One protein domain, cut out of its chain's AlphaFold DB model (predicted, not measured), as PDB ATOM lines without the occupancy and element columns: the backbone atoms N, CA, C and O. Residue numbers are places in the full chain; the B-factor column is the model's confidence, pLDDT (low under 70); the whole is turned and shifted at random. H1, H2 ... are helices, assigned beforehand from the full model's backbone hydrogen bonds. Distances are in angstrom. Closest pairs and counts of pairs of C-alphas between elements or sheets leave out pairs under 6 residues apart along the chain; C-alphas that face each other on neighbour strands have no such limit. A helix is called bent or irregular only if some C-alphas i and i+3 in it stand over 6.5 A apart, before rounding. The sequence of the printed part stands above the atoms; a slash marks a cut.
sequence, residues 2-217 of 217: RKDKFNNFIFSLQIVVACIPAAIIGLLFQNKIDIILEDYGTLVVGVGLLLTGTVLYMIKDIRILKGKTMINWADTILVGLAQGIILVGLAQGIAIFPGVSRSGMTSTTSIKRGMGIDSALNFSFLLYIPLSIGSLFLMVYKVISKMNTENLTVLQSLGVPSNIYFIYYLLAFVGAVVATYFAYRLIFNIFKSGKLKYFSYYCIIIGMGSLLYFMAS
ATOM      1  N   ARG A   2     -10.775 191.514  43.777       65.31
ATOM      2  CA  ARG A   2     -11.957 191.070  44.568       65.31
ATOM      3  C   ARG A   2     -13.303 191.465  43.926       65.31
ATOM      4  O   ARG A   2     -14.228 190.659  43.911       65.31
ATOM      5  N   LYS A   3     -13.372 192.657  43.318       67.44
ATOM      6  CA  LYS A   3     -14.555 193.181  42.601       67.44
ATOM      7  C   LYS A   3     -14.854 192.411  41.304       67.44
ATOM      8  O   LYS A   3     -16.009 192.145  41.006       67.44
ATOM      9  N   ASP A   4     -13.817 191.968  40.592       71.81
ATOM     10  CA  ASP A   4     -13.962 191.198  39.344       71.81
ATOM     11  C   ASP A   4     -14.500 189.787  39.605       71.81
ATOM     12  O   ASP A   4     -15.410 189.331  38.919       71.81
ATOM     13  N   LYS A   5     -13.995 189.113  40.652       75.25
ATOM     14  CA  LYS A   5     -14.522 187.808  41.086       75.25
ATOM     15  C   LYS A   5     -15.990 187.902  41.502       75.25
ATOM     16  O   LYS A   5     -16.776 187.038  41.129       75.25
ATOM     17  N   PHE A   6     -16.355 188.959  42.229       76.75
ATOM     18  CA  PHE A   6     -17.741 189.214  42.614       76.75
ATOM     19  C   PHE A   6     -18.636 189.429  41.386       76.75
ATOM     20  O   PHE A   6     -19.633 188.735  41.233       76.75
ATOM     21  N   ASN A   7     -18.240 190.297  40.451       76.69
ATOM     22  CA  ASN A   7     -19.004 190.544  39.224       76.69
ATOM     23  C   ASN A   7     -19.193 189.274  38.376       76.69
ATOM     24  O   ASN A   7     -20.279 189.055  37.843       76.69
ATOM     25  N   ASN A   8     -18.167 188.423  38.283       79.69
ATOM     26  CA  ASN A   8     -18.257 187.144  37.576       79.69
ATOM     27  C   ASN A   8     -19.210 186.167  38.273       79.69
ATOM     28  O   ASN A   8     -20.016 185.529  37.603       79.69
ATOM     29  N   PHE A   9     -19.152 186.073  39.606       82.75
ATOM     30  CA  PHE A   9     -20.075 185.237  40.375       82.75
ATOM     31  C   PHE A   9     -21.525 185.656  40.142       82.75
ATOM     32  O   PHE A   9     -22.379 184.814  39.860       82.75
ATOM     33  N   ILE A  10     -21.806 186.959  40.196       80.81
ATOM     34  CA  ILE A  10     -23.174 187.410  39.985       80.81
ATOM     35  C   ILE A  10     -23.619 187.208  38.530       80.81
ATOM     36  O   ILE A  10     -24.757 186.819  38.286       80.81
ATOM     37  N   PHE A  11     -22.728 187.391  37.556       82.75
ATOM     38  CA  PHE A  11     -23.027 187.071  36.160       82.75
ATOM     39  C   PHE A  11     -23.413 185.592  35.971       82.75
ATOM     40  O   PHE A  11     -24.388 185.288  35.282       82.75
ATOM     41  N   SER A  12     -22.716 184.668  36.639       86.44
ATOM     42  CA  SER A  12     -23.104 183.253  36.673       86.44
ATOM     43  C   SER A  12     -24.468 183.038  37.335       86.44
ATOM     44  O   SER A  12     -25.283 182.279  36.816       86.44
ATOM     45  N   LEU A  13     -24.763 183.735  38.437       87.12
ATOM     46  CA  LEU A  13     -26.067 183.658  39.098       87.12
ATOM     47  C   LEU A  13     -27.203 184.150  38.185       87.12
ATOM     48  O   LEU A  13     -28.263 183.535  38.132       87.12
ATOM     49  N   GLN A  14     -26.977 185.219  37.420       85.56
ATOM     50  CA  GLN A  14     -27.950 185.745  36.458       85.56
ATOM     51  C   GLN A  14     -28.286 184.731  35.363       85.56
ATOM     52  O   GLN A  14     -29.446 184.634  34.968       85.56
ATOM     53  N   ILE A  15     -27.296 183.965  34.895       89.31
ATOM     54  CA  ILE A  15     -27.526 182.874  33.943       89.31
ATOM     55  C   ILE A  15     -28.486 181.849  34.553       89.31
ATOM     56  O   ILE A  15     -29.494 181.519  33.935       89.31
ATOM     57  N   VAL A  16     -28.221 181.405  35.785       89.69
ATOM     58  CA  VAL A  16     -29.074 180.430  36.482       89.69
ATOM     59  C   VAL A  16     -30.497 180.964  36.665       89.69
ATOM     60  O   VAL A  16     -31.459 180.257  36.378       89.69
ATOM     61  N   VAL A  17     -30.651 182.226  37.077       90.00
ATOM     62  CA  VAL A  17     -31.973 182.850  37.262       90.00
ATOM     63  C   VAL A  17     -32.733 182.968  35.938       90.00
ATOM     64  O   VAL A  17     -33.922 182.659  35.893       90.00
ATOM     65  N   ALA A  18     -32.067 183.356  34.844       90.06
ATOM     66  CA  ALA A  18     -32.688 183.407  33.518       90.06
ATOM     67  C   ALA A  18     -33.118 182.021  33.009       90.06
ATOM     68  O   ALA A  18     -34.057 181.930  32.219       90.06
ATOM     69  N   CYS A  19     -32.499 180.933  33.478       92.25
ATOM     70  CA  CYS A  19     -32.943 179.589  33.124       92.25
ATOM     71  C   CYS A  19     -34.304 179.221  33.723       92.25
ATOM     72  O   CYS A  19     -34.997 178.399  33.130       92.25
ATOM     73  N   ILE A  20     -34.704 179.809  34.857       92.62
ATOM     74  CA  ILE A  20     -35.918 179.400  35.580       92.62
ATOM     75  C   ILE A  20     -37.186 179.604  34.728       92.62
ATOM     76  O   ILE A  20     -37.896 178.620  34.511       92.62
ATOM     77  N   PRO A  21     -37.481 180.800  34.171       92.44
ATOM     78  CA  PRO A  21     -38.677 180.977  33.345       92.44
ATOM     79  C   PRO A  21     -38.653 180.112  32.081       92.44
ATOM     80  O   PRO A  21     -39.675 179.548  31.700       92.44
ATOM     81  N   ALA A  22     -37.482 179.966  31.451       92.38
ATOM     82  CA  ALA A  22     -37.324 179.147  30.254       92.38
ATOM     83  C   ALA A  22     -37.578 177.659  30.538       92.38
ATOM     84  O   ALA A  22     -38.252 176.996  29.757       92.38
ATOM     85  N   ALA A  23     -37.073 177.145  31.663       92.75
ATOM     86  CA  ALA A  23     -37.298 175.770  32.090       92.75
ATOM     87  C   ALA A  23     -38.776 175.519  32.402       92.75
ATOM     88  O   ALA A  23     -39.322 174.520  31.948       92.75
ATOM     89  N   ILE A  24     -39.444 176.443  33.103       94.25
ATOM     90  CA  ILE A  24     -40.885 176.348  33.381       94.25
ATOM     91  C   ILE A  24     -41.679 176.283  32.072       94.25
ATOM     92  O   ILE A  24     -42.491 175.379  31.892       94.25
ATOM     93  N   ILE A  25     -41.418 177.196  31.131       93.69
ATOM     94  CA  ILE A  25     -42.099 177.202  29.829       93.69
ATOM     95  C   ILE A  25     -41.806 175.903  29.065       93.69
ATOM     96  O   ILE A  25     -42.729 175.282  28.548       93.69
ATOM     97  N   GLY A  26     -40.553 175.445  29.043       90.75
ATOM     98  CA  GLY A  26     -40.183 174.191  28.386       90.75
ATOM     99  C   GLY A  26     -40.920 172.987  28.962       90.75
ATOM    100  O   GLY A  26     -41.546 172.244  28.217       90.75
ATOM    101  N   LEU A  27     -40.933 172.834  30.285       91.19
ATOM    102  CA  LEU A  27     -41.618 171.725  30.948       91.19
ATOM    103  C   LEU A  27     -43.135 171.729  30.702       91.19
ATOM    104  O   LEU A  27     -43.734 170.663  30.596       91.19
ATOM    105  N   LEU A  28     -43.755 172.909  30.594       92.69
ATOM    106  CA  LEU A  28     -45.201 173.043  30.392       92.69
ATOM    107  C   LEU A  28     -45.638 172.883  28.930       92.69
ATOM    108  O   LEU A  28     -46.736 172.385  28.672       92.69
ATOM    109  N   PHE A  29     -44.820 173.336  27.977       91.00
ATOM    110  CA  PHE A  29     -45.224 173.456  26.574       91.00
ATOM    111  C   PHE A  29     -44.524 172.482  25.624       91.00
ATOM    112  O   PHE A  29     -45.039 172.307  24.524       91.00
ATOM    113  N   GLN A  30     -43.434 171.810  26.021       86.75
ATOM    114  CA  GLN A  30     -42.679 170.910  25.134       86.75
ATOM    115  C   GLN A  30     -43.584 169.884  24.441       86.75
ATOM    116  O   GLN A  30     -43.649 169.870  23.220       86.75
ATOM    117  N   ASN A  31     -44.373 169.115  25.198       87.19
ATOM    118  CA  ASN A  31     -45.237 168.084  24.610       87.19
ATOM    119  C   ASN A  31     -46.303 168.671  23.661       87.19
ATOM    120  O   ASN A  31     -46.675 168.037  22.684       87.19
ATOM    121  N   LYS A  32     -46.817 169.877  23.947       91.00
ATOM    122  CA  LYS A  32     -47.809 170.542  23.083       91.00
ATOM    123  C   LYS A  32     -47.175 171.021  21.783       91.00
ATOM    124  O   LYS A  32     -47.805 170.944  20.737       91.00
ATOM    125  N   ILE A  33     -45.952 171.538  21.872       88.44
ATOM    126  CA  ILE A  33     -45.170 171.954  20.713       88.44
ATOM    127  C   ILE A  33     -44.888 170.732  19.841       88.44
ATOM    128  O   ILE A  33     -45.175 170.800  18.654       88.44
ATOM    129  N   ASP A  34     -44.432 169.618  20.423       87.81
ATOM    130  CA  ASP A  34     -44.135 168.383  19.685       87.81
ATOM    131  C   ASP A  34     -45.346 167.906  18.859       87.81
ATOM    132  O   ASP A  34     -45.202 167.678  17.664       87.81
ATOM    133  N   ILE A  35     -46.552 167.892  19.443       90.19
ATOM    134  CA  ILE A  35     -47.796 167.518  18.736       90.19
ATOM    135  C   ILE A  35     -48.095 168.465  17.565       90.19
ATOM    136  O   ILE A  35     -48.427 168.025  16.472       90.19
ATOM    137  N   ILE A  36     -47.977 169.781  17.766       89.81
ATOM    138  CA  ILE A  36     -48.252 170.751  16.692       89.81
ATOM    139  C   ILE A  36     -47.225 170.610  15.559       89.81
ATOM    140  O   ILE A  36     -47.548 170.861  14.401       89.81
ATOM    141  N   LEU A  37     -45.985 170.228  15.872       90.06
ATOM    142  CA  LEU A  37     -44.932 170.074  14.872       90.06
ATOM    143  C   LEU A  37     -45.127 168.871  13.955       90.06
ATOM    144  O   LEU A  37     -44.632 168.929  12.831       90.06
ATOM    145  N   GLU A  38     -45.826 167.828  14.406       89.00
ATOM    146  CA  GLU A  38     -46.122 166.650  13.582       89.00
ATOM    147  C   GLU A  38     -46.955 167.035  12.351       89.00
ATOM    148  O   GLU A  38     -46.602 166.655  11.236       89.00
ATOM    149  N   ASP A  39     -47.971 167.883  12.533       88.19
ATOM    150  CA  ASP A  39     -48.888 168.282  11.456       88.19
ATOM    151  C   ASP A  39     -48.528 169.635  10.813       88.19
ATOM    152  O   ASP A  39     -48.761 169.864   9.625       88.19
ATOM    153  N   TYR A  40     -47.950 170.561  11.584       92.50
ATOM    154  CA  TYR A  40     -47.766 171.965  11.190       92.50
ATOM    155  C   TYR A  40     -46.313 172.443  11.288       92.50
ATOM    156  O   TYR A  40     -46.059 173.649  11.362       92.50
ATOM    157  N   GLY A  41     -45.335 171.530  11.269       92.12
ATOM    158  CA  GLY A  41     -43.914 171.838  11.473       92.12
ATOM    159  C   GLY A  41     -43.390 172.999  10.619       92.12
ATOM    160  O   GLY A  41     -42.841 173.968  11.150       92.12
ATOM    161  N   THR A  42     -43.620 172.952   9.305       93.94
ATOM    162  CA  THR A  42     -43.199 174.006   8.365       93.94
ATOM    163  C   THR A  42     -43.844 175.357   8.683       93.94
ATOM    164  O   THR A  42     -43.160 176.385   8.679       93.94
ATOM    165  N   LEU A  43     -45.142 175.365   9.004       94.62
ATOM    166  CA  LEU A  43     -45.868 176.582   9.362       94.62
ATOM    167  C   LEU A  43     -45.312 177.190  10.651       94.62
ATOM    168  O   LEU A  43     -45.018 178.384  10.683       94.62
ATOM    169  N   VAL A  44     -45.107 176.375  11.691       94.69
ATOM    170  CA  VAL A  44     -44.568 176.834  12.980       94.69
ATOM    171  C   VAL A  44     -43.179 177.439  12.801       94.69
ATOM    172  O   VAL A  44     -42.928 178.543  13.286       94.69
ATOM    173  N   VAL A  45     -42.298 176.768  12.050       95.12
ATOM    174  CA  VAL A  45     -40.955 177.283  11.740       95.12
ATOM    175  C   VAL A  45     -41.035 178.601  10.967       95.12
ATOM    176  O   VAL A  45     -40.320 179.550  11.300       95.12
ATOM    177  N   GLY A  46     -41.928 178.697   9.978       96.69
ATOM    178  CA  GLY A  46     -42.159 179.921   9.212       96.69
ATOM    179  C   GLY A  46     -42.580 181.094  10.100       96.69
ATOM    180  O   GLY A  46     -41.953 182.155  10.067       96.69
ATOM    181  N   VAL A  47     -43.584 180.891  10.959       96.50
ATOM    182  CA  VAL A  47     -44.051 181.898  11.928       96.50
ATOM    183  C   VAL A  47     -42.938 182.288  12.906       96.50
ATOM    184  O   VAL A  47     -42.733 183.477  13.163       96.50
ATOM    185  N   GLY A  48     -42.172 181.323  13.418       96.50
ATOM    186  CA  GLY A  48     -41.054 181.581  14.327       96.50
ATOM    187  C   GLY A  48     -39.940 182.423  13.691       96.50
ATOM    188  O   GLY A  48     -39.391 183.333  14.328       96.50
ATOM    189  N   LEU A  49     -39.643 182.181  12.411       96.69
ATOM    190  CA  LEU A  49     -38.684 182.974  11.644       96.69
ATOM    191  C   LEU A  49     -39.195 184.396  11.396       96.69
ATOM    192  O   LEU A  49     -38.429 185.348  11.554       96.69
ATOM    193  N   LEU A  50     -40.483 184.574  11.089       97.44
ATOM    194  CA  LEU A  50     -41.088 185.904  10.966       97.44
ATOM    195  C   LEU A  50     -41.041 186.677  12.286       97.44
ATOM    196  O   LEU A  50     -40.668 187.854  12.295       97.44
ATOM    197  N   LEU A  51     -41.354 186.019  13.406       96.50
ATOM    198  CA  LEU A  51     -41.253 186.611  14.739       96.50
ATOM    199  C   LEU A  51     -39.819 187.073  15.017       96.50
ATOM    200  O   LEU A  51     -39.593 188.225  15.387       96.50
ATOM    201  N   THR A  52     -38.844 186.198  14.770       95.06
ATOM    202  CA  THR A  52     -37.419 186.517  14.909       95.06
ATOM    203  C   THR A  52     -37.035 187.712  14.050       95.06
ATOM    204  O   THR A  52     -36.476 188.689  14.549       95.06
ATOM    205  N   GLY A  53     -37.346 187.653  12.756       94.94
ATOM    206  CA  GLY A  53     -37.018 188.697  11.800       94.94
ATOM    207  C   GLY A  53     -37.600 190.046  12.208       94.94
ATOM    208  O   GLY A  53     -36.890 191.050  12.160       94.94
ATOM    209  N   THR A  54     -38.837 190.053  12.706       94.44
ATOM    210  CA  THR A  54     -39.526 191.247  13.209       94.44
ATOM    211  C   THR A  54     -38.835 191.818  14.447       94.44
ATOM    212  O   THR A  54     -38.499 193.000  14.468       94.44
ATOM    213  N   VAL A  55     -38.536 190.992  15.455       92.06
ATOM    214  CA  VAL A  55     -37.844 191.438  16.680       92.06
ATOM    215  C   VAL A  55     -36.467 192.022  16.356       92.06
ATOM    216  O   VAL A  55     -36.105 193.089  16.854       92.06
ATOM    217  N   LEU A  56     -35.710 191.360  15.477       90.88
ATOM    218  CA  LEU A  56     -34.411 191.848  15.018       90.88
ATOM    219  C   LEU A  56     -34.527 193.156  14.228       90.88
ATOM    220  O   LEU A  56     -33.679 194.036  14.379       90.88
ATOM    221  N   TYR A  57     -35.570 193.301  13.407       91.25
ATOM    222  CA  TYR A  57     -35.831 194.526  12.656       91.25
ATOM    223  C   TYR A  57     -36.097 195.705  13.594       91.25
ATOM    224  O   TYR A  57     -35.509 196.771  13.424       91.25
ATOM    225  N   MET A  58     -36.932 195.500  14.619       88.25
ATOM    226  CA  MET A  58     -37.306 196.537  15.586       88.25
ATOM    227  C   MET A  58     -36.106 197.104  16.347       88.25
ATOM    228  O   MET A  58     -36.135 198.260  16.762       88.25
ATOM    229  N   ILE A  59     -35.055 196.306  16.541       83.69
ATOM    230  CA  ILE A  59     -33.876 196.726  17.301       83.69
ATOM    231  C   ILE A  59     -32.664 197.083  16.428       83.69
ATOM    232  O   ILE A  59     -31.605 197.405  16.964       83.69
ATOM    233  N   LYS A  60     -32.799 197.041  15.095       82.31
ATOM    234  CA  LYS A  60     -31.678 197.217  14.152       82.31
ATOM    235  C   LYS A  60     -30.999 198.588  14.249       82.31
ATOM    236  O   LYS A  60     -29.799 198.677  14.012       82.31
ATOM    237  N   ASP A  61     -31.766 199.623  14.597       76.38
ATOM    238  CA  ASP A  61     -31.311 201.018  14.657       76.38
ATOM    239  C   ASP A  61     -31.025 201.484  16.094       76.38
ATOM    240  O   ASP A  61     -30.667 202.644  16.317       76.38
ATOM    241  N   ILE A  62     -31.174 200.601  17.090       72.19
ATOM    242  CA  ILE A  62     -30.824 200.939  18.470       72.19
ATOM    243  C   ILE A  62     -29.332 201.262  18.502       72.19
ATOM    244  O   ILE A  62     -28.505 200.472  18.046       72.19
ATOM    245  N   ARG A  63     -28.973 202.428  19.055       63.75
ATOM    246  CA  ARG A  63     -27.574 202.773  19.329       63.75
ATOM    247  C   ARG A  63     -27.043 201.810  20.382       63.75
ATOM    248  O   ARG A  63     -27.191 202.036  21.579       63.75
ATOM    249  N   ILE A  64     -26.455 200.712  19.923       64.56
ATOM    250  CA  ILE A  64     -25.906 199.702  20.814       64.56
ATOM    251  C   ILE A  64     -24.670 200.299  21.484       64.56
ATOM    252  O   ILE A  64     -23.706 200.669  20.807       64.56
ATOM    253  N   LEU A  65     -24.701 200.395  22.815       59.00
ATOM    254  CA  LEU A  65     -23.528 200.752  23.604       59.00
ATOM    255  C   LEU A  65     -22.414 199.750  23.274       59.00
ATOM    256  O   LEU A  65     -22.545 198.541  23.499       59.00
ATOM    257  N   LYS A  66     -21.331 200.249  22.673       56.59
ATOM    258  CA  LYS A  66     -20.151 199.435  22.372       56.59
ATOM    259  C   LYS A  66     -19.417 199.129  23.681       56.59
ATOM    260  O   LYS A  66     -19.202 200.029  24.488       56.59
ATOM    261  N   GLY A  67     -19.000 197.875  23.859       56.91
ATOM    262  CA  GLY A  67     -18.170 197.434  24.982       56.91
ATOM    263  C   GLY A  67     -18.878 196.546  26.008       56.91
ATOM    264  O   GLY A  67     -19.995 196.069  25.810       56.91
ATOM    265  N   LYS A  68     -18.181 196.304  27.126       57.22
ATOM    266  CA  LYS A  68     -18.605 195.435  28.238       57.22
ATOM    267  C   LYS A  68     -19.395 196.212  29.295       57.22
ATOM    268  O   LYS A  68     -19.054 196.161  30.476       57.22
ATOM    269  N   THR A  69     -20.423 196.959  28.901       60.09
ATOM    270  CA  THR A  69     -21.351 197.509  29.895       60.09
ATOM    271  C   THR A  69     -22.154 196.354  30.477       60.09
ATOM    272  O   THR A  69     -23.063 195.795  29.865       60.09
ATOM    273  N   MET A  70     -21.740 195.921  31.659       55.69
ATOM    274  CA  MET A  70     -22.568 195.087  32.514       55.69
ATOM    275  C   MET A  70     -23.711 195.965  33.018       55.69
ATOM    276  O   MET A  70     -23.523 197.171  33.184       55.69
ATOM    277  N   ILE A  71     -24.881 195.380  33.258       55.59
ATOM    278  CA  ILE A  71     -25.968 196.105  33.919       55.59
ATOM    279  C   ILE A  71     -25.396 196.645  35.240       55.59
ATOM    280  O   ILE A  71     -24.873 195.864  36.039       55.59
ATOM    281  N   ASN A  72     -25.365 197.974  35.409       47.22
ATOM    282  CA  ASN A  72     -24.703 198.596  36.554       47.22
ATOM    283  C   ASN A  72     -25.460 198.213  37.833       47.22
ATOM    284  O   ASN A  72     -26.657 198.461  37.945       47.22
ATOM    285  N   TRP A  73     -24.754 197.606  38.786       47.62
ATOM    286  CA  TRP A  73     -25.323 197.060  40.025       47.62
ATOM    287  C   TRP A  73     -25.887 198.128  40.972       47.62
ATOM    288  O   TRP A  73     -26.651 197.789  41.869       47.62
ATOM    289  N   ALA A  74     -25.502 199.395  40.791       41.88
ATOM    290  CA  ALA A  74     -25.814 200.476  41.722       41.88
ATOM    291  C   ALA A  74     -27.049 201.321  41.349       41.88
ATOM    292  O   ALA A  74     -27.669 201.878  42.247       41.88
ATOM    293  N   ASP A  75     -27.454 201.386  40.072       38.09
ATOM    294  CA  ASP A  75     -28.367 202.451  39.599       38.09
ATOM    295  C   ASP A  75     -29.766 201.986  39.186       38.09
ATOM    296  O   ASP A  75     -30.542 202.738  38.596       38.09
ATOM    297  N   THR A  76     -30.156 200.747  39.464       39.19
ATOM    298  CA  THR A  76     -31.536 200.327  39.203       39.19
ATOM    299  C   THR A  76     -31.981 199.406  40.311       39.19
ATOM    300  O   THR A  76     -31.522 198.271  40.402       39.19
ATOM    301  N   ILE A  77     -32.846 199.953  41.171       37.47
ATOM    302  CA  ILE A  77     -33.615 199.294  42.230       37.47
ATOM    303  C   ILE A  77     -33.720 197.793  41.947       37.47
ATOM    304  O   ILE A  77     -34.192 197.412  40.878       37.47
ATOM    305  N   LEU A  78     -33.301 196.963  42.907       40.62
ATOM    306  CA  LEU A  78     -33.332 195.488  42.916       40.62
ATOM    307  C   LEU A  78     -34.525 194.843  42.165       40.62
ATOM    308  O   LEU A  78     -34.387 193.774  41.573       40.62
ATOM    309  N   VAL A  79     -35.672 195.523  42.134       46.34
ATOM    310  CA  VAL A  79     -36.897 195.175  41.402       46.34
ATOM    311  C   VAL A  79     -36.741 195.220  39.866       46.34
ATOM    312  O   VAL A  79     -37.144 194.279  39.190       46.34
ATOM    313  N   GLY A  80     -36.118 196.249  39.282       49.75
ATOM    314  CA  GLY A  80     -35.934 196.378  37.825       49.75
ATOM    315  C   GLY A  80     -34.894 195.411  37.242       49.75
ATOM    316  O   GLY A  80     -35.000 194.985  36.089       49.75
ATOM    317  N   LEU A  81     -33.911 195.009  38.055       53.47
ATOM    318  CA  LEU A  81     -32.820 194.117  37.648       53.47
ATOM    319  C   LEU A  81     -33.279 192.654  37.539       53.47
ATOM    320  O   LEU A  81     -33.000 191.986  36.540       53.47
ATOM    321  N   ALA A  82     -34.047 192.179  38.529       61.06
ATOM    322  CA  ALA A  82     -34.710 190.879  38.472       61.06
ATOM    323  C   ALA A  82     -35.680 190.825  37.284       61.06
ATOM    324  O   ALA A  82     -35.652 189.875  36.507       61.06
ATOM    325  N   GLN A  83     -36.453 191.894  37.056       68.25
ATOM    326  CA  GLN A  83     -37.321 192.013  35.880       68.25
ATOM    327  C   GLN A  83     -36.542 191.944  34.558       68.25
ATOM    328  O   GLN A  83     -37.044 191.405  33.573       68.25
ATOM    329  N   GLY A  84     -35.323 192.489  34.502       79.81
ATOM    330  CA  GLY A  84     -34.451 192.414  33.332       79.81
ATOM    331  C   GLY A  84     -34.097 190.976  32.960       79.81
ATOM    332  O   GLY A  84     -34.377 190.537  31.846       79.81
ATOM    333  N   ILE A  85     -33.533 190.241  33.917       86.94
ATOM    334  CA  ILE A  85     -33.084 188.853  33.741       86.94
ATOM    335  C   ILE A  85     -34.265 187.896  33.539       86.94
ATOM    336  O   ILE A  85     -34.193 187.015  32.683       86.94
ATOM    337  N   ILE A  86     -35.382 188.111  34.241       88.94
ATOM    338  CA  ILE A  86     -36.618 187.343  34.038       88.94
ATOM    339  C   ILE A  86     -37.141 187.536  32.612       88.94
ATOM    340  O   ILE A  86     -37.507 186.551  31.978       88.94
ATOM    341  N   LEU A  87     -37.123 188.760  32.061       90.44
ATOM    342  CA  LEU A  87     -37.510 188.960  30.659       90.44
ATOM    343  C   LEU A  87     -36.585 188.225  29.689       90.44
ATOM    344  O   LEU A  87     -37.073 187.724  28.681       90.44
ATOM    345  N   VAL A  88     -35.280 188.134  29.968       91.88
ATOM    346  CA  VAL A  88     -34.374 187.335  29.128       91.88
ATOM    347  C   VAL A  88     -34.738 185.850  29.206       91.88
ATOM    348  O   VAL A  88     -34.794 185.189  28.172       91.88
ATOM    349  N   GLY A  89     -35.067 185.341  30.396       91.75
ATOM    350  CA  GLY A  89     -35.571 183.977  30.570       91.75
ATOM    351  C   GLY A  89     -36.904 183.721  29.858       91.75
ATOM    352  O   GLY A  89     -37.077 182.685  29.223       91.75
ATOM    353  N   LEU A  90     -37.834 184.677  29.887       93.50
ATOM    354  CA  LEU A  90     -39.096 184.595  29.142       93.50
ATOM    355  C   LEU A  90     -38.859 184.628  27.630       93.50
ATOM    356  O   LEU A  90     -39.419 183.808  26.909       93.50
ATOM    357  N   ALA A  91     -37.988 185.518  27.148       93.81
ATOM    358  CA  ALA A  91     -37.586 185.566  25.744       93.81
ATOM    359  C   ALA A  91     -36.951 184.239  25.298       93.81
ATOM    360  O   ALA A  91     -37.191 183.772  24.185       93.81
ATOM    361  N   GLN A  92     -36.190 183.593  26.182       94.00
ATOM    362  CA  GLN A  92     -35.640 182.268  25.939       94.00
ATOM    363  C   GLN A  92     -36.702 181.162  25.941       94.00
ATOM    364  O   GLN A  92     -36.581 180.229  25.153       94.00
ATOM    365  N   GLY A  93     -37.724 181.262  26.793       92.50
ATOM    366  CA  GLY A  93     -38.877 180.362  26.780       92.50
ATOM    367  C   GLY A  93     -39.707 180.490  25.500       92.50
ATOM    368  O   GLY A  93     -40.092 179.482  24.920       92.50
ATOM    369  N   ILE A  94     -39.900 181.711  24.988       92.94
ATOM    370  CA  ILE A  94     -40.501 181.947  23.660       92.94
ATOM    371  C   ILE A  94     -39.633 181.322  22.560       92.94
ATOM    372  O   ILE A  94     -40.142 180.786  21.585       92.94
ATOM    373  N   ALA A  95     -38.313 181.326  22.726       92.75
ATOM    374  CA  ALA A  95     -37.407 180.707  21.767       92.75
ATOM    375  C   ALA A  95     -37.372 179.167  21.797       92.75
ATOM    376  O   ALA A  95     -36.514 178.571  21.149       92.75
ATOM    377  N   ILE A  96     -38.267 178.520  22.550       89.19
ATOM    378  CA  ILE A  96     -38.496 177.071  22.459       89.19
ATOM    379  C   ILE A  96     -39.332 176.738  21.217       89.19
ATOM    380  O   ILE A  96     -39.191 175.649  20.666       89.19
ATOM    381  N   PHE A  97     -40.158 177.677  20.740       91.31
ATOM    382  CA  PHE A  97     -40.910 177.504  19.500       91.31
ATOM    383  C   PHE A  97     -39.953 177.389  18.300       91.31
ATOM    384  O   PHE A  97     -39.097 178.263  18.118       91.31
ATOM    385  N   PRO A  98     -40.081 176.346  17.460       92.00
ATOM    386  CA  PRO A  98     -39.215 176.184  16.299       92.00
ATOM    387  C   PRO A  98     -39.270 177.367  15.339       92.00
ATOM    388  O   PRO A  98     -40.277 178.057  15.214       92.00
ATOM    389  N   GLY A  99     -38.142 177.635  14.683       91.50
ATOM    390  CA  GLY A  99     -37.957 178.824  13.850       91.50
ATOM    391  C   GLY A  99     -37.648 180.105  14.633       91.50
ATOM    392  O   GLY A  99     -37.110 181.046  14.050       91.50
ATOM    393  N   VAL A 100     -37.898 180.156  15.948       95.19
ATOM    394  CA  VAL A 100     -37.501 181.303  16.771       95.19
ATOM    395  C   VAL A 100     -36.004 181.237  17.090       95.19
ATOM    396  O   VAL A 100     -35.506 180.287  17.692       95.19
ATOM    397  N   SER A 101     -35.249 182.273  16.719       92.12
ATOM    398  CA  SER A 101     -33.817 182.344  17.018       92.12
ATOM    399  C   SER A 101     -33.590 182.639  18.495       92.12
ATOM    400  O   SER A 101     -33.738 183.779  18.942       92.12
ATOM    401  N   ARG A 102     -33.145 181.627  19.249       90.81
ATOM    402  CA  ARG A 102     -32.784 181.779  20.666       90.81
ATOM    403  C   ARG A 102     -31.782 182.900  20.887       90.81
ATOM    404  O   ARG A 102     -32.080 183.807  21.653       90.81
ATOM    405  N   SER A 103     -30.645 182.867  20.185       89.00
ATOM    406  CA  SER A 103     -29.605 183.897  20.301       89.00
ATOM    407  C   SER A 103     -30.124 185.285  19.930       89.00
ATOM    408  O   SER A 103     -29.803 186.252  20.615       89.00
ATOM    409  N   GLY A 104     -30.984 185.388  18.910       90.12
ATOM    410  CA  GLY A 104     -31.702 186.616  18.590       90.12
ATOM    411  C   GLY A 104     -32.518 187.113  19.783       90.12
ATOM    412  O   GLY A 104     -32.245 188.185  20.315       90.12
ATOM    413  N   MET A 105     -33.476 186.324  20.263       93.06
ATOM    414  CA  MET A 105     -34.384 186.726  21.341       93.06
ATOM    415  C   MET A 105     -33.654 187.104  22.634       93.06
ATOM    416  O   MET A 105     -33.940 188.150  23.221       93.06
ATOM    417  N   THR A 106     -32.677 186.309  23.073       92.88
ATOM    418  CA  THR A 106     -31.961 186.570  24.328       92.88
ATOM    419  C   THR A 106     -30.978 187.727  24.203       92.88
ATOM    420  O   THR A 106     -31.000 188.612  25.054       92.88
ATOM    421  N   SER A 107     -30.173 187.808  23.137       89.94
ATOM    422  CA  SER A 107     -29.238 188.930  22.965       89.94
ATOM    423  C   SER A 107     -29.952 190.256  22.726       89.94
ATOM    424  O   SER A 107     -29.559 191.262  23.313       89.94
ATOM    425  N   THR A 108     -31.019 190.283  21.920       89.50
ATOM    426  CA  THR A 108     -31.800 191.513  21.693       89.50
ATOM    427  C   THR A 108     -32.476 192.000  22.970       89.50
ATOM    428  O   THR A 108     -32.411 193.192  23.279       89.50
ATOM    429  N   THR A 109     -33.043 191.088  23.764       90.50
ATOM    430  CA  THR A 109     -33.633 191.414  25.067       90.50
ATOM    431  C   THR A 109     -32.572 191.920  26.041       90.50
ATOM    432  O   THR A 109     -32.769 192.965  26.655       90.50
ATOM    433  N   SER A 110     -31.416 191.258  26.136       88.25
ATOM    434  CA  SER A 110     -30.284 191.707  26.958       88.25
ATOM    435  C   SER A 110     -29.800 193.110  26.571       88.25
ATOM    436  O   SER A 110     -29.619 193.953  27.450       88.25
ATOM    437  N   ILE A 111     -29.648 193.391  25.272       85.31
ATOM    438  CA  ILE A 111     -29.256 194.718  24.767       85.31
ATOM    439  C   ILE A 111     -30.317 195.764  25.124       85.31
ATOM    440  O   ILE A 111     -29.988 196.826  25.646       85.31
ATOM    441  N   LYS A 112     -31.604 195.452  24.919       84.31
ATOM    442  CA  LYS A 112     -32.723 196.339  25.276       84.31
ATOM    443  C   LYS A 112     -32.806 196.597  26.786       84.31
ATOM    444  O   LYS A 112     -33.292 197.642  27.203       84.31
ATOM    445  N   ARG A 113     -32.313 195.665  27.606       84.06
ATOM    446  CA  ARG A 113     -32.163 195.813  29.062       84.06
ATOM    447  C   ARG A 113     -30.869 196.519  29.489       84.06
ATOM    448  O   ARG A 113     -30.594 196.591  30.682       84.06
ATOM    449  N   GLY A 114     -30.101 197.068  28.546       78.50
ATOM    450  CA  GLY A 114     -28.933 197.906  28.821       78.50
ATOM    451  C   GLY A 114     -27.598 197.162  28.871       78.50
ATOM    452  O   GLY A 114     -26.577 197.779  29.176       78.50
ATOM    453  N   MET A 115     -27.561 195.860  28.558       82.38
ATOM    454  CA  MET A 115     -26.288 195.148  28.416       82.38
ATOM    455  C   MET A 115     -25.547 195.626  27.166       82.38
ATOM    456  O   MET A 115     -26.122 195.732  26.082       82.38
ATOM    457  N   GLY A 116     -24.246 195.861  27.306       82.19
ATOM    458  CA  GLY A 116     -23.357 196.110  26.178       82.19
ATOM    459  C   GLY A 116     -23.304 194.903  25.252       82.19
ATOM    460  O   GLY A 116     -23.511 193.766  25.685       82.19
ATOM    461  N   ILE A 117     -23.025 195.140  23.971       82.62
ATOM    462  CA  ILE A 117     -23.172 194.102  22.943       82.62
ATOM    463  C   ILE A 117     -22.332 192.852  23.226       82.62
ATOM    464  O   ILE A 117     -22.810 191.734  23.060       82.62
ATOM    465  N   ASP A 118     -21.105 193.034  23.720       83.50
ATOM    466  CA  ASP A 118     -20.210 191.929  24.061       83.50
ATOM    467  C   ASP A 118     -20.764 191.109  25.227       83.50
ATOM    468  O   ASP A 118     -20.790 189.879  25.176       83.50
ATOM    469  N   SER A 119     -21.241 191.788  26.271       84.88
ATOM    470  CA  SER A 119     -21.819 191.142  27.447       84.88
ATOM    471  C   SER A 119     -23.127 190.433  27.107       84.88
ATOM    472  O   SER A 119     -23.332 189.316  27.561       84.88
ATOM    473  N   ALA A 120     -23.990 191.036  26.286       86.50
ATOM    474  CA  ALA A 120     -25.269 190.459  25.877       86.50
ATOM    475  C   ALA A 120     -25.099 189.189  25.033       86.50
ATOM    476  O   ALA A 120     -25.800 188.197  25.236       86.50
ATOM    477  N   LEU A 121     -24.154 189.205  24.091       87.12
ATOM    478  CA  LEU A 121     -23.872 188.045  23.255       87.12
ATOM    479  C   LEU A 121     -23.207 186.917  24.063       87.12
ATOM    480  O   LEU A 121     -23.620 185.764  23.952       87.12
ATOM    481  N   ASN A 122     -22.242 187.242  24.934       87.75
ATOM    482  CA  ASN A 122     -21.625 186.261  25.834       87.75
ATOM    483  C   ASN A 122     -22.640 185.676  26.825       87.75
ATOM    484  O   ASN A 122     -22.654 184.468  27.049       87.75
ATOM    485  N   PHE A 123     -23.508 186.516  27.396       89.25
ATOM    486  CA  PHE A 123     -24.578 186.084  28.294       89.25
ATOM    487  C   PHE A 123     -25.522 185.121  27.589       89.25
ATOM    488  O   PHE A 123     -25.749 184.025  28.081       89.25
ATOM    489  N   SER A 124     -26.000 185.481  26.397       89.94
ATOM    490  CA  SER A 124     -26.855 184.616  25.584       89.94
ATOM    491  C   SER A 124     -26.202 183.276  25.243       89.94
ATOM    492  O   SER A 124     -26.887 182.254  25.235       89.94
ATOM    493  N   PHE A 125     -24.906 183.269  24.926       88.75
ATOM    494  CA  PHE A 125     -24.177 182.039  24.624       88.75
ATOM    495  C   PHE A 125     -24.059 181.144  25.861       88.75
ATOM    496  O   PHE A 125     -24.386 179.962  25.806       88.75
ATOM    497  N   LEU A 126     -23.655 181.709  26.998       90.69
ATOM    498  CA  LEU A 126     -23.498 180.949  28.237       90.69
ATOM    499  C   LEU A 126     -24.840 180.472  28.798       90.69
ATOM    500  O   LEU A 126     -24.911 179.371  29.329       90.69
ATOM    501  N   LEU A 127     -25.908 181.249  28.614       91.12
ATOM    502  CA  LEU A 127     -27.277 180.900  28.987       91.12
ATOM    503  C   LEU A 127     -27.812 179.663  28.245       91.12
ATOM    504  O   LEU A 127     -28.657 178.940  28.773       91.12
ATOM    505  N   TYR A 128     -27.319 179.387  27.034       88.62
ATOM    506  CA  TYR A 128     -27.682 178.181  26.286       88.62
ATOM    507  C   TYR A 128     -27.188 176.903  26.979       88.62
ATOM    508  O   TYR A 128     -27.906 175.907  26.996       88.62
ATOM    509  N   ILE A 129     -25.989 176.931  27.566       90.88
ATOM    510  CA  ILE A 129     -25.293 175.749  28.096       90.88
ATOM    511  C   ILE A 129     -26.100 175.015  29.186       90.88
ATOM    512  O   ILE A 129     -26.421 173.844  28.972       90.88
ATOM    513  N   PRO A 130     -26.470 175.637  30.325       90.94
ATOM    514  CA  PRO A 130     -27.162 174.934  31.407       90.94
ATOM    515  C   PRO A 130     -28.544 174.425  30.987       90.94
ATOM    516  O   PRO A 130     -28.942 173.334  31.386       90.94
ATOM    517  N   LEU A 131     -29.260 175.166  30.136       90.50
ATOM    518  CA  LEU A 131     -30.560 174.729  29.628       90.50
ATOM    519  C   LEU A 131     -30.452 173.538  28.676       90.50
ATOM    520  O   LEU A 131     -31.272 172.628  28.755       90.50
ATOM    521  N   SER A 132     -29.448 173.519  27.801       90.06
ATOM    522  CA  SER A 132     -29.213 172.386  26.901       90.06
ATOM    523  C   SER A 132     -28.782 171.137  27.667       90.06
ATOM    524  O   SER A 132     -29.257 170.046  27.366       90.06
ATOM    525  N   ILE A 133     -27.960 171.299  28.709       91.88
ATOM    526  CA  ILE A 133     -27.621 170.216  29.640       91.88
ATOM    527  C   ILE A 133     -28.885 169.698  30.341       91.88
ATOM    528  O   ILE A 133     -29.114 168.493  30.371       91.88
ATOM    529  N   GLY A 134     -29.743 170.589  30.852       90.94
ATOM    530  CA  GLY A 134     -31.013 170.204  31.476       90.94
ATOM    531  C   GLY A 134     -31.938 169.432  30.528       90.94
ATOM    532  O   GLY A 134     -32.483 168.398  30.907       90.94
ATOM    533  N   SER A 135     -32.059 169.882  29.276       87.94
ATOM    534  CA  SER A 135     -32.828 169.179  28.240       87.94
ATOM    535  C   SER A 135     -32.253 167.795  27.930       87.94
ATOM    536  O   SER A 135     -33.015 166.844  27.768       87.94
ATOM    537  N   LEU A 136     -30.922 167.668  27.868       89.44
ATOM    538  CA  LEU A 136     -30.251 166.386  27.656       89.44
ATOM    539  C   LEU A 136     -30.526 165.419  28.812       89.44
ATOM    540  O   LEU A 136     -30.907 164.277  28.569       89.44
ATOM    541  N   PHE A 137     -30.401 165.874  30.063       91.31
ATOM    542  CA  PHE A 137     -30.728 165.057  31.235       91.31
ATOM    543  C   PHE A 137     -32.183 164.590  31.222       91.31
ATOM    544  O   PHE A 137     -32.449 163.414  31.462       91.31
ATOM    545  N   LEU A 138     -33.122 165.484  30.902       88.38
ATOM    546  CA  LEU A 138     -34.541 165.148  30.819       88.38
ATOM    547  C   LEU A 138     -34.822 164.124  29.708       88.38
ATOM    548  O   LEU A 138     -35.604 163.197  29.913       88.38
ATOM    549  N   MET A 139     -34.160 164.254  28.556       84.69
ATOM    550  CA  MET A 139     -34.247 163.286  27.461       84.69
ATOM    551  C   MET A 139     -33.713 161.912  27.886       84.69
ATOM    552  O   MET A 139     -34.417 160.917  27.742       84.69
ATOM    553  N   VAL A 140     -32.513 161.854  28.473       85.75
ATOM    554  CA  VAL A 140     -31.903 160.604  28.962       85.75
ATOM    555  C   VAL A 140     -32.778 159.945  30.029       85.75
ATOM    556  O   VAL A 140     -33.025 158.743  29.972       85.75
ATOM    557  N   TYR A 141     -33.318 160.725  30.966       87.56
ATOM    558  CA  TYR A 141     -34.228 160.223  31.993       87.56
ATOM    559  C   TYR A 141     -35.516 159.627  31.398       87.56
ATOM    560  O   TYR A 141     -35.928 158.532  31.791       87.56
ATOM    561  N   LYS A 142     -36.136 160.296  30.413       82.62
ATOM    562  CA  LYS A 142     -37.311 159.776  29.686       82.62
ATOM    563  C   LYS A 142     -37.001 158.458  28.964       82.62
ATOM    564  O   LYS A 142     -37.843 157.567  28.943       82.62
ATOM    565  N   VAL A 143     -35.802 158.320  28.400       78.88
ATOM    566  CA  VAL A 143     -35.361 157.083  27.737       78.88
ATOM    567  C   VAL A 143     -35.209 155.947  28.754       78.88
ATOM    568  O   VAL A 143     -35.816 154.894  28.583       78.88
ATOM    569  N   ILE A 144     -34.462 156.168  29.841       81.44
ATOM    570  CA  ILE A 144     -34.199 155.140  30.864       81.44
ATOM    571  C   ILE A 144     -35.493 154.697  31.562       81.44
ATOM    572  O   ILE A 144     -35.712 153.508  31.776       81.44
ATOM    573  N   SER A 145     -36.379 155.639  31.895       81.25
ATOM    574  CA  SER A 145     -37.661 155.321  32.543       81.25
ATOM    575  C   SER A 145     -38.566 154.450  31.664       81.25
ATOM    576  O   SER A 145     -39.164 153.498  32.165       81.25
ATOM    577  N   LYS A 146     -38.615 154.702  30.350       72.88
ATOM    578  CA  LYS A 146     -39.351 153.845  29.408       72.88
ATOM    579  C   LYS A 146     -38.717 152.457  29.246       72.88
ATOM    580  O   LYS A 146     -39.451 151.476  29.182       72.88
ATOM    581  N   MET A 147     -37.383 152.350  29.268       67.38
ATOM    582  CA  MET A 147     -36.680 151.055  29.211       67.38
ATOM    583  C   MET A 147     -37.013 150.128  30.390       67.38
ATOM    584  O   MET A 147     -37.077 148.918  30.208       67.38
ATOM    585  N   ASN A 148     -37.243 150.675  31.587       63.91
ATOM    586  CA  ASN A 148     -37.606 149.874  32.763       63.91
ATOM    587  C   ASN A 148     -39.051 149.343  32.725       63.91
ATOM    588  O   ASN A 148     -39.401 148.501  33.548       63.91
ATOM    589  N   THR A 149     -39.888 149.846  31.811       62.50
ATOM    590  CA  THR A 149     -41.335 149.572  31.790       62.50
ATOM    591  C   THR A 149     -41.745 148.664  30.621       62.50
ATOM    592  O   THR A 149     -42.723 147.932  30.736       62.50
ATOM    593  N   GLU A 150     -40.990 148.649  29.515       55.00
ATOM    594  CA  GLU A 150     -41.302 147.867  28.309       55.00
ATOM    595  C   GLU A 150     -40.044 147.168  27.751       55.00
ATOM    596  O   GLU A 150     -38.999 147.789  27.548       55.00
ATOM    597  N   ASN A 151     -40.137 145.855  27.492       53.31
ATOM    598  CA  ASN A 151     -39.043 145.030  26.958       53.31
ATOM    599  C   ASN A 151     -38.506 145.575  25.620       53.31
ATOM    600  O   ASN A 151     -39.300 145.725  24.695       53.31
ATOM    601  N   LEU A 152     -37.176 145.775  25.532       52.56
ATOM    602  CA  LEU A 152     -36.220 145.948  24.400       52.56
ATOM    603  C   LEU A 152     -36.637 146.620  23.064       52.56
ATOM    604  O   LEU A 152     -35.799 147.251  22.424       52.56
ATOM    605  N   THR A 153     -37.887 146.520  22.632       55.19
ATOM    606  CA  THR A 153     -38.481 147.136  21.432       55.19
ATOM    607  C   THR A 153     -38.490 148.670  21.467       55.19
ATOM    608  O   THR A 153     -38.481 149.317  20.421       55.19
ATOM    609  N   VAL A 154     -38.393 149.268  22.658       53.38
ATOM    610  CA  VAL A 154     -38.368 150.725  22.854       53.38
ATOM    611  C   VAL A 154     -37.031 151.372  22.465       53.38
ATOM    612  O   VAL A 154     -37.013 152.531  22.056       53.38
ATOM    613  N   LEU A 155     -35.898 150.655  22.509       51.78
ATOM    614  CA  LEU A 155     -34.619 151.227  22.048       51.78
ATOM    615  C   LEU A 155     -34.677 151.603  20.560       51.78
ATOM    616  O   LEU A 155     -34.167 152.649  20.167       51.78
ATOM    617  N   GLN A 156     -35.356 150.783  19.756       53.22
ATOM    618  CA  GLN A 156     -35.553 151.032  18.331       53.22
ATOM    619  C   GLN A 156     -36.581 152.141  18.068       53.22
ATOM    620  O   GLN A 156     -36.369 152.944  17.163       53.22
ATOM    621  N   SER A 157     -37.641 152.249  18.882       49.47
ATOM    622  CA  SER A 157     -38.650 153.315  18.746       49.47
ATOM    623  C   SER A 157     -38.177 154.687  19.244       49.47
ATOM    624  O   SER A 157     -38.675 155.712  18.786       49.47
ATOM    625  N   LEU A 158     -37.189 154.726  20.143       51.97
ATOM    626  CA  LEU A 158     -36.562 155.956  20.646       51.97
ATOM    627  C   LEU A 158     -35.355 156.411  19.809       51.97
ATOM    628  O   LEU A 158     -34.690 157.380  20.175       51.97
ATOM    629  N   GLY A 159     -35.048 155.718  18.707       54.81
ATOM    630  CA  GLY A 159     -33.920 156.051  17.838       54.81
ATOM    631  C   GLY A 159     -32.546 155.776  18.461       54.81
ATOM    632  O   GLY A 159     -31.560 156.358  18.011       54.81
ATOM    633  N   VAL A 160     -32.461 154.912  19.486       58.94
ATOM    634  CA  VAL A 160     -31.182 154.426  20.023       58.94
ATOM    635  C   VAL A 160     -30.649 153.377  19.043       58.94
ATOM    636  O   VAL A 160     -31.208 152.284  18.941       58.94
ATOM    637  N   PRO A 161     -29.604 153.685  18.270       57.50
ATOM    638  CA  PRO A 161     -29.249 152.867  17.130       57.50
ATOM    639  C   PRO A 161     -28.386 151.679  17.543       57.50
ATOM    640  O   PRO A 161     -27.576 151.759  18.465       57.50
ATOM    641  N   SER A 162     -28.463 150.609  16.755       64.75
ATOM    642  CA  SER A 162     -27.442 149.559  16.716       64.75
ATOM    643  C   SER A 162     -26.034 150.151  16.550       64.75
ATOM    644  O   SER A 162     -25.885 151.167  15.867       64.75
ATOM    645  N   ASN A 163     -24.999 149.464  17.055       68.94
ATOM    646  CA  ASN A 163     -23.578 149.861  16.968       68.94
ATOM    647  C   ASN A 163     -23.132 150.390  15.585       68.94
ATOM    648  O   ASN A 163     -22.238 151.228  15.509       68.94
ATOM    649  N   ILE A 164     -23.783 149.948  14.502       70.31
ATOM    650  CA  ILE A 164     -23.557 150.392  13.117       70.31
ATOM    651  C   ILE A 164     -23.700 151.909  12.929       70.31
ATOM    652  O   ILE A 164     -22.934 152.487  12.160       70.31
ATOM    653  N   TYR A 165     -24.621 152.587  13.624       77.31
ATOM    654  CA  TYR A 165     -24.817 154.021  13.384       77.31
ATOM    655  C   TYR A 165     -23.929 154.925  14.235       77.31
ATOM    656  O   TYR A 165     -23.893 156.129  13.986       77.31
ATOM    657  N   PHE A 166     -23.179 154.377  15.198       81.88
ATOM    658  CA  PHE A 166     -22.337 155.164  16.103       81.88
ATOM    659  C   PHE A 166     -21.379 156.094  15.342       81.88
ATOM    660  O   PHE A 166     -21.215 157.257  15.710       81.88
ATOM    661  N   ILE A 167     -20.816 155.614  14.227       85.62
ATOM    662  CA  ILE A 167     -19.933 156.414  13.375       85.62
ATOM    663  C   ILE A 167     -20.651 157.615  12.741       85.62
ATOM    664  O   ILE A 167     -20.082 158.704  12.695       85.62
ATOM    665  N   TYR A 168     -21.913 157.467  12.319       88.31
ATOM    666  CA  TYR A 168     -22.695 158.572  11.758       88.31
ATOM    667  C   TYR A 168     -23.021 159.625  12.819       88.31
ATOM    668  O   TYR A 168     -22.905 160.814  12.537       88.31
ATOM    669  N   TYR A 169     -23.349 159.217  14.052       85.19
ATOM    670  CA  TYR A 169     -23.555 160.164  15.156       85.19
ATOM    671  C   TYR A 169     -22.272 160.892  15.536       85.19
ATOM    672  O   TYR A 169     -22.315 162.094  15.787       85.19
ATOM    673  N   LEU A 170     -21.129 160.200  15.538       88.12
ATOM    674  CA  LEU A 170     -19.842 160.832  15.802       88.12
ATOM    675  C   LEU A 170     -19.509 161.875  14.726       88.12
ATOM    676  O   LEU A 170     -19.137 163.000  15.056       88.12
ATOM    677  N   LEU A 171     -19.703 161.538  13.447       92.06
ATOM    678  CA  LEU A 171     -19.508 162.474  12.337       92.06
ATOM    679  C   LEU A 171     -20.483 163.657  12.404       92.06
ATOM    680  O   LEU A 171     -20.060 164.801  12.238       92.06
ATOM    681  N   ALA A 172     -21.761 163.411  12.703       91.31
ATOM    682  CA  ALA A 172     -22.761 164.461  12.882       91.31
ATOM    683  C   ALA A 172     -22.424 165.373  14.070       91.31
ATOM    684  O   ALA A 172     -22.560 166.589  13.965       91.31
ATOM    685  N   PHE A 173     -21.923 164.814  15.174       90.75
ATOM    686  CA  PHE A 173     -21.472 165.573  16.337       90.75
ATOM    687  C   PHE A 173     -20.282 166.474  15.993       90.75
ATOM    688  O   PHE A 173     -20.320 167.673  16.269       90.75
ATOM    689  N   VAL A 174     -19.254 165.933  15.331       95.06
ATOM    690  CA  VAL A 174     -18.098 166.723  14.871       95.06
ATOM    691  C   VAL A 174     -18.552 167.819  13.903       95.06
ATOM    692  O   VAL A 174     -18.175 168.982  14.069       95.06
ATOM    693  N   GLY A 175     -19.419 167.484  12.944       95.88
ATOM    694  CA  GLY A 175     -20.013 168.445  12.016       95.88
ATOM    695  C   GLY A 175     -20.779 169.559  12.735       95.88
ATOM    696  O   GLY A 175     -20.579 170.735  12.433       95.88
ATOM    697  N   ALA A 176     -21.588 169.217  13.739       92.06
ATOM    698  CA  ALA A 176     -22.338 170.176  14.543       92.06
ATOM    699  C   ALA A 176     -21.422 171.104  15.354       92.06
ATOM    700  O   ALA A 176     -21.688 172.304  15.427       92.06
ATOM    701  N   VAL A 177     -20.323 170.594  15.923       91.62
ATOM    702  CA  VAL A 177     -19.326 171.411  16.640       91.62
ATOM    703  C   VAL A 177     -18.680 172.427  15.697       91.62
ATOM    704  O   VAL A 177     -18.631 173.620  16.008       91.62
ATOM    705  N   VAL A 178     -18.238 171.976  14.520       94.44
ATOM    706  CA  VAL A 178     -17.620 172.843  13.508       94.44
ATOM    707  C   VAL A 178     -18.620 173.890  13.010       94.44
ATOM    708  O   VAL A 178     -18.320 175.085  13.021       94.44
ATOM    709  N   ALA A 179     -19.833 173.471  12.643       92.00
ATOM    710  CA  ALA A 179     -20.894 174.370  12.197       92.00
ATOM    711  C   ALA A 179     -21.253 175.407  13.272       92.00
ATOM    712  O   ALA A 179     -21.373 176.593  12.966       92.00
ATOM    713  N   THR A 180     -21.347 174.993  14.540       87.69
ATOM    714  CA  THR A 180     -21.630 175.893  15.669       87.69
ATOM    715  C   THR A 180     -20.533 176.936  15.840       87.69
ATOM    716  O   THR A 180     -20.837 178.106  16.061       87.69
ATOM    717  N   TYR A 181     -19.260 176.557  15.693       89.25
ATOM    718  CA  TYR A 181     -18.144 177.500  15.772       89.25
ATOM    719  C   TYR A 181     -18.223 178.589  14.689       89.25
ATOM    720  O   TYR A 181     -18.074 179.781  14.986       89.25
ATOM    721  N   PHE A 182     -18.509 178.206  13.442       90.69
ATOM    722  CA  PHE A 182     -18.675 179.162  12.344       90.69
ATOM    723  C   PHE A 182     -19.934 180.018  12.504       90.69
ATOM    724  O   PHE A 182     -19.856 181.241  12.367       90.69
ATOM    725  N   ALA A 183     -21.070 179.408  12.852       86.25
ATOM    726  CA  ALA A 183     -22.327 180.111  13.095       86.25
ATOM    727  C   ALA A 183     -22.184 181.130  14.233       86.25
ATOM    728  O   ALA A 183     -22.614 182.276  14.094       86.25
ATOM    729  N   TYR A 184     -21.506 180.749  15.320       83.44
ATOM    730  CA  TYR A 184     -21.180 181.644  16.422       83.44
ATOM    731  C   TYR A 184     -20.401 182.860  15.924       83.44
ATOM    732  O   TYR A 184     -20.839 183.986  16.152       83.44
ATOM    733  N   ARG A 185     -19.296 182.660  15.186       85.00
ATOM    734  CA  ARG A 185     -18.500 183.774  14.643       85.00
ATOM    735  C   ARG A 185     -19.307 184.670  13.706       85.00
ATOM    736  O   ARG A 185     -19.192 185.892  13.793       85.00
ATOM    737  N   LEU A 186     -20.119 184.084  12.830       84.69
ATOM    738  CA  LEU A 186     -20.945 184.820  11.877       84.69
ATOM    739  C   LEU A 186     -21.963 185.710  12.598       84.69
ATOM    740  O   LEU A 186     -21.996 186.918  12.359       84.69
ATOM    741  N   ILE A 187     -22.733 185.146  13.533       80.44
ATOM    742  CA  ILE A 187     -23.754 185.884  14.286       80.44
ATOM    743  C   ILE A 187     -23.100 186.980  15.132       80.44
ATOM    744  O   ILE A 187     -23.529 188.134  15.076       80.44
ATOM    745  N   PHE A 188     -22.016 186.668  15.851       82.88
ATOM    746  CA  PHE A 188     -21.290 187.658  16.653       82.88
ATOM    747  C   PHE A 188     -20.823 188.845  15.803       82.88
ATOM    748  O   PHE A 188     -20.987 190.000  16.201       82.88
ATOM    749  N   ASN A 189     -20.273 188.571  14.619       84.38
ATOM    750  CA  ASN A 189     -19.789 189.605  13.708       84.38
ATOM    751  C   ASN A 189     -20.931 190.461  13.143       84.38
ATOM    752  O   ASN A 189     -20.777 191.679  13.026       84.38
ATOM    753  N   ILE A 190     -22.088 189.871  12.830       83.69
ATOM    754  CA  ILE A 190     -23.267 190.614  12.356       83.69
ATOM    755  C   ILE A 190     -23.774 191.578  13.430       83.69
ATOM    756  O   ILE A 190     -23.987 192.758  13.142       83.69
ATOM    757  N   PHE A 191     -23.915 191.105  14.671       81.00
ATOM    758  CA  PHE A 191     -24.330 191.952  15.788       81.00
ATOM    759  C   PHE A 191     -23.324 193.088  16.013       81.00
ATOM    760  O   PHE A 191     -23.706 194.258  16.026       81.00
ATOM    761  N   LYS A 192     -22.025 192.774  16.098       80.38
ATOM    762  CA  LYS A 192     -20.957 193.768  16.324       80.38
ATOM    763  C   LYS A 192     -20.824 194.811  15.225       80.38
ATOM    764  O   LYS A 192     -20.486 195.957  15.512       80.38
ATOM    765  N   SER A 193     -21.082 194.430  13.980       81.75
ATOM    766  CA  SER A 193     -21.010 195.342  12.837       81.75
ATOM    767  C   SER A 193     -22.259 196.213  12.665       81.75
ATOM    768  O   SER A 193     -22.296 197.024  11.742       81.75
ATOM    769  N   GLY A 194     -23.284 196.064  13.519       78.44
ATOM    770  CA  GLY A 194     -24.558 196.783  13.380       78.44
ATOM    771  C   GLY A 194     -25.355 196.355  12.143       78.44
ATOM    772  O   GLY A 194     -26.304 197.018  11.733       78.44
ATOM    773  N   LYS A 195     -24.988 195.229  11.526       84.31
ATOM    774  CA  LYS A 195     -25.587 194.706  10.292       84.31
ATOM    775  C   LYS A 195     -26.797 193.809  10.570       84.31
ATOM    776  O   LYS A 195     -27.170 192.988   9.737       84.31
ATOM    777  N   LEU A 196     -27.446 193.988  11.720       83.38
ATOM    778  CA  LEU A 196     -28.545 193.137  12.177       83.38
ATOM    779  C   LEU A 196     -29.733 193.111  11.203       83.38
ATOM    780  O   LEU A 196     -30.384 192.081  11.046       83.38
ATOM    781  N   LYS A 197     -29.949 194.216  10.477       88.75
ATOM    782  CA  LYS A 197     -30.970 194.330   9.426       88.75
ATOM    783  C   LYS A 197     -30.886 193.228   8.364       88.75
ATOM    784  O   LYS A 197     -31.917 192.760   7.904       88.75
ATOM    785  N   TYR A 198     -29.684 192.773   8.005       90.00
ATOM    786  CA  TYR A 198     -29.528 191.724   6.992       90.00
ATOM    787  C   TYR A 198     -29.972 190.361   7.519       90.00
ATOM    788  O   TYR A 198     -30.607 189.601   6.796       90.00
ATOM    789  N   PHE A 199     -29.689 190.073   8.792       89.38
ATOM    790  CA  PHE A 199     -30.152 188.839   9.419       89.38
ATOM    791  C   PHE A 199     -31.672 188.850   9.621       89.38
ATOM    792  O   PHE A 199     -32.333 187.846   9.379       89.38
ATOM    793  N   SER A 200     -32.238 190.012   9.953       92.88
ATOM    794  CA  SER A 200     -33.688 190.215   9.964       92.88
ATOM    795  C   SER A 200     -34.324 189.905   8.601       92.88
ATOM    796  O   SER A 200     -35.258 189.108   8.545       92.88
ATOM    797  N   TYR A 201     -33.791 190.450   7.501       94.94
ATOM    798  CA  TYR A 201     -34.309 190.172   6.155       94.94
ATOM    799  C   TYR A 201     -34.215 188.700   5.776       94.94
ATOM    800  O   TYR A 201     -35.170 188.160   5.231       94.94
ATOM    801  N   TYR A 202     -33.109 188.037   6.115       93.62
ATOM    802  CA  TYR A 202     -32.978 186.595   5.934       93.62
ATOM    803  C   TYR A 202     -34.109 185.831   6.642       93.62
ATOM    804  O   TYR A 202     -34.805 185.045   6.005       93.62
ATOM    805  N   CYS A 203     -34.353 186.108   7.927       94.88
ATOM    806  CA  CYS A 203     -35.424 185.452   8.677       94.88
ATOM    807  C   CYS A 203     -36.810 185.734   8.077       94.88
ATOM    808  O   CYS A 203     -37.618 184.818   7.967       94.88
ATOM    809  N   ILE A 204     -37.076 186.974   7.653       96.94
ATOM    810  CA  ILE A 204     -38.366 187.343   7.057       96.94
ATOM    811  C   ILE A 204     -38.586 186.609   5.729       96.94
ATOM    812  O   ILE A 204     -39.641 186.016   5.535       96.94
ATOM    813  N   ILE A 205     -37.589 186.604   4.839       97.56
ATOM    814  CA  ILE A 205     -37.691 185.978   3.513       97.56
ATOM    815  C   ILE A 205     -37.880 184.465   3.642       97.56
ATOM    816  O   ILE A 205     -38.789 183.911   3.029       97.56
ATOM    817  N   ILE A 206     -37.063 183.794   4.460       97.25
ATOM    818  CA  ILE A 206     -37.186 182.342   4.659       97.25
ATOM    819  C   ILE A 206     -38.485 182.000   5.394       97.25
ATOM    820  O   ILE A 206     -39.129 181.008   5.058       97.25
ATOM    821  N   GLY A 207     -38.913 182.830   6.349       97.06
ATOM    822  CA  GLY A 207     -40.195 182.673   7.034       97.06
ATOM    823  C   GLY A 207     -41.377 182.752   6.066       97.06
ATOM    824  O   GLY A 207     -42.194 181.836   6.028       97.06
ATOM    825  N   MET A 208     -41.422 183.786   5.217       97.31
ATOM    826  CA  MET A 208     -42.431 183.915   4.157       97.31
ATOM    827  C   MET A 208     -42.385 182.731   3.188       97.31
ATOM    828  O   MET A 208     -43.424 182.152   2.890       97.31
ATOM    829  N   GLY A 209     -41.192 182.337   2.733       97.00
ATOM    830  CA  GLY A 209     -41.020 181.187   1.845       97.00
ATOM    831  C   GLY A 209     -41.523 179.880   2.462       97.00
ATOM    832  O   GLY A 209     -42.172 179.096   1.780       97.00
ATOM    833  N   SER A 210     -41.300 179.680   3.764       95.75
ATOM    834  CA  SER A 210     -41.793 178.506   4.497       95.75
ATOM    835  C   SER A 210     -43.322 178.486   4.572       95.75
ATOM    836  O   SER A 210     -43.924 177.435   4.380       95.75
ATOM    837  N   LEU A 211     -43.963 179.642   4.795       95.69
ATOM    838  CA  LEU A 211     -45.427 179.743   4.787       95.69
ATOM    839  C   LEU A 211     -46.013 179.483   3.398       95.69
ATOM    840  O   LEU A 211     -46.985 178.747   3.281       95.69
ATOM    841  N   LEU A 212     -45.410 180.050   2.350       96.38
ATOM    842  CA  LEU A 212     -45.843 179.812   0.972       96.38
ATOM    843  C   LEU A 212     -45.695 178.341   0.581       96.38
ATOM    844  O   LEU A 212     -46.592 177.789  -0.045       96.38
ATOM    845  N   TYR A 213     -44.590 177.705   0.977       95.62
ATOM    846  CA  TYR A 213     -44.381 176.280   0.752       95.62
ATOM    847  C   TYR A 213     -45.435 175.439   1.478       95.62
ATOM    848  O   TYR A 213     -46.035 174.575   0.854       95.62
ATOM    849  N   PHE A 214     -45.726 175.748   2.746       94.38
ATOM    850  CA  PHE A 214     -46.779 175.072   3.506       94.38
ATOM    851  C   PHE A 214     -48.173 175.236   2.879       94.38
ATOM    852  O   PHE A 214     -48.967 174.310   2.900       94.38
ATOM    853  N   MET A 215     -48.485 176.404   2.311       92.56
ATOM    854  CA  MET A 215     -49.762 176.621   1.614       92.56
ATOM    855  C   MET A 215     -49.856 175.875   0.275       92.56
ATOM    856  O   MET A 215     -50.957 175.717  -0.248       92.56
ATOM    857  N   ALA A 216     -48.720 175.490  -0.308       92.12
ATOM    858  CA  ALA A 216     -48.641 174.819  -1.603       92.12
ATOM    859  C   ALA A 216     -48.528 173.286  -1.501       92.12
ATOM    860  O   ALA A 216     -48.745 172.611  -2.506       92.12
ATOM    861  N   SER A 217     -48.151 172.761  -0.331       86.81
ATOM    862  CA  SER A 217     -48.067 171.329  -0.005       86.81
ATOM    863  C   SER A 217     -49.390 170.792   0.518       86.81
ATOM    864  O   SER A 217     -49.784 169.693   0.074       86.81
TER     865      SER A 217
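This is residues 2 to 217 of the 217 residues of the protein "Bacitracin resistance protein" of Tenericutes bacterium 4572_104 (UniProt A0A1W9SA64). One very long helix, H1, folds back on itself as two arms, H1a and H1b, and the short hairpin of H2 and H3 sits in the opening, H2 packed on H1a and H3 on H1b. The long H4 crosses H1a, H7 packs along H1b, and H6 returns alongside H4 but meets it near one end, with residues 163 to 168 and 170 to 183 standing free. The printed part has 216 residues with seven named helices, H1 to H7 in chain order, and no named strand: all helix. It is compact, with a radius of gyration of the C-alphas of 19.6 A and spans of 60 by 48 by 32 A.

Start at H1, residues 2 to 58, assigned as one helix by its hydrogen bonds but bent: C-alphas 39 and 42 are 8.6 A apart. Its arms H1a, residues 2 to 39, and H1b, residues 42 to 58, run opposite ways at 35.4 degrees, only just a steep tilt. H1a is irregular, with a kink of 54 degrees near residue 29. With residues 14 to 26 alone H1a touches H2, residues 78 to 94; the closest C-alphas, of Ala 22 and Gly 93, are 4.0 A apart. H2 forms a helical hairpin with H3, residues 102 to 112, closest at C-alphas 88 and 106, 5.4 A. H3 touches residues 52 to 56 of H1b, closest at C-alphas 104 and 52, 6.8 A. H3 also forms a helical hairpin with H4, residues 117 to 147, closest at C-alphas 107 and 120, 5.2 A. H4 touches H1a at a steep tilt of 51 degrees, C-alphas 127 and 15 being closest at 5.3 A. H5, residues 153 to 157, and H4 touch only at the corner, and only just, with 3 pairs of C-alphas within 8 A; the closest, of Met 147 and Val 154, are 6.6 A apart. H6, residues 163 to 192, touches H4 with residues 188 to 192 alone, C-alphas 192 and 117 being closest at 7.0 A, opposite ways at a shallow tilt of 22 degrees. H7, residues 196 to 216, touches H1b opposite ways at a shallow tilt of 25 degrees; C-alphas 207 and 46 are closest at 4.0 A. Every O i to N i+4 pair is within hydrogen-bond range in H1b, H2, H3, H5 and H7; 28 of 34 are in H1a, 24 of 27 in H4 and 24 of 26 in H6.

Find C-alpha 2 at (-11.957, 191.070, 44.568); H1a runs 54.6 A from there, and H1b 24.4 A. H4 begins at (-23.172, 194.102, 22.943) and spans 45.5 A. H6 spans 44.0 A and is irregular, with C-alphas 164 and 167 7.0 A apart. H7, 30.5 A, ends at C-alpha 216, (-48.641, 174.819, -1.603).

The C-alphas of Arg 2 and Ala 216, the two farthest apart, are 61.2 A from each other. The printed part has no cut; H1 to H2 is a long link of 19 residues. Look for pLDDT under 70 at residues 2 to 3, 63 to 83 and 147 to 163.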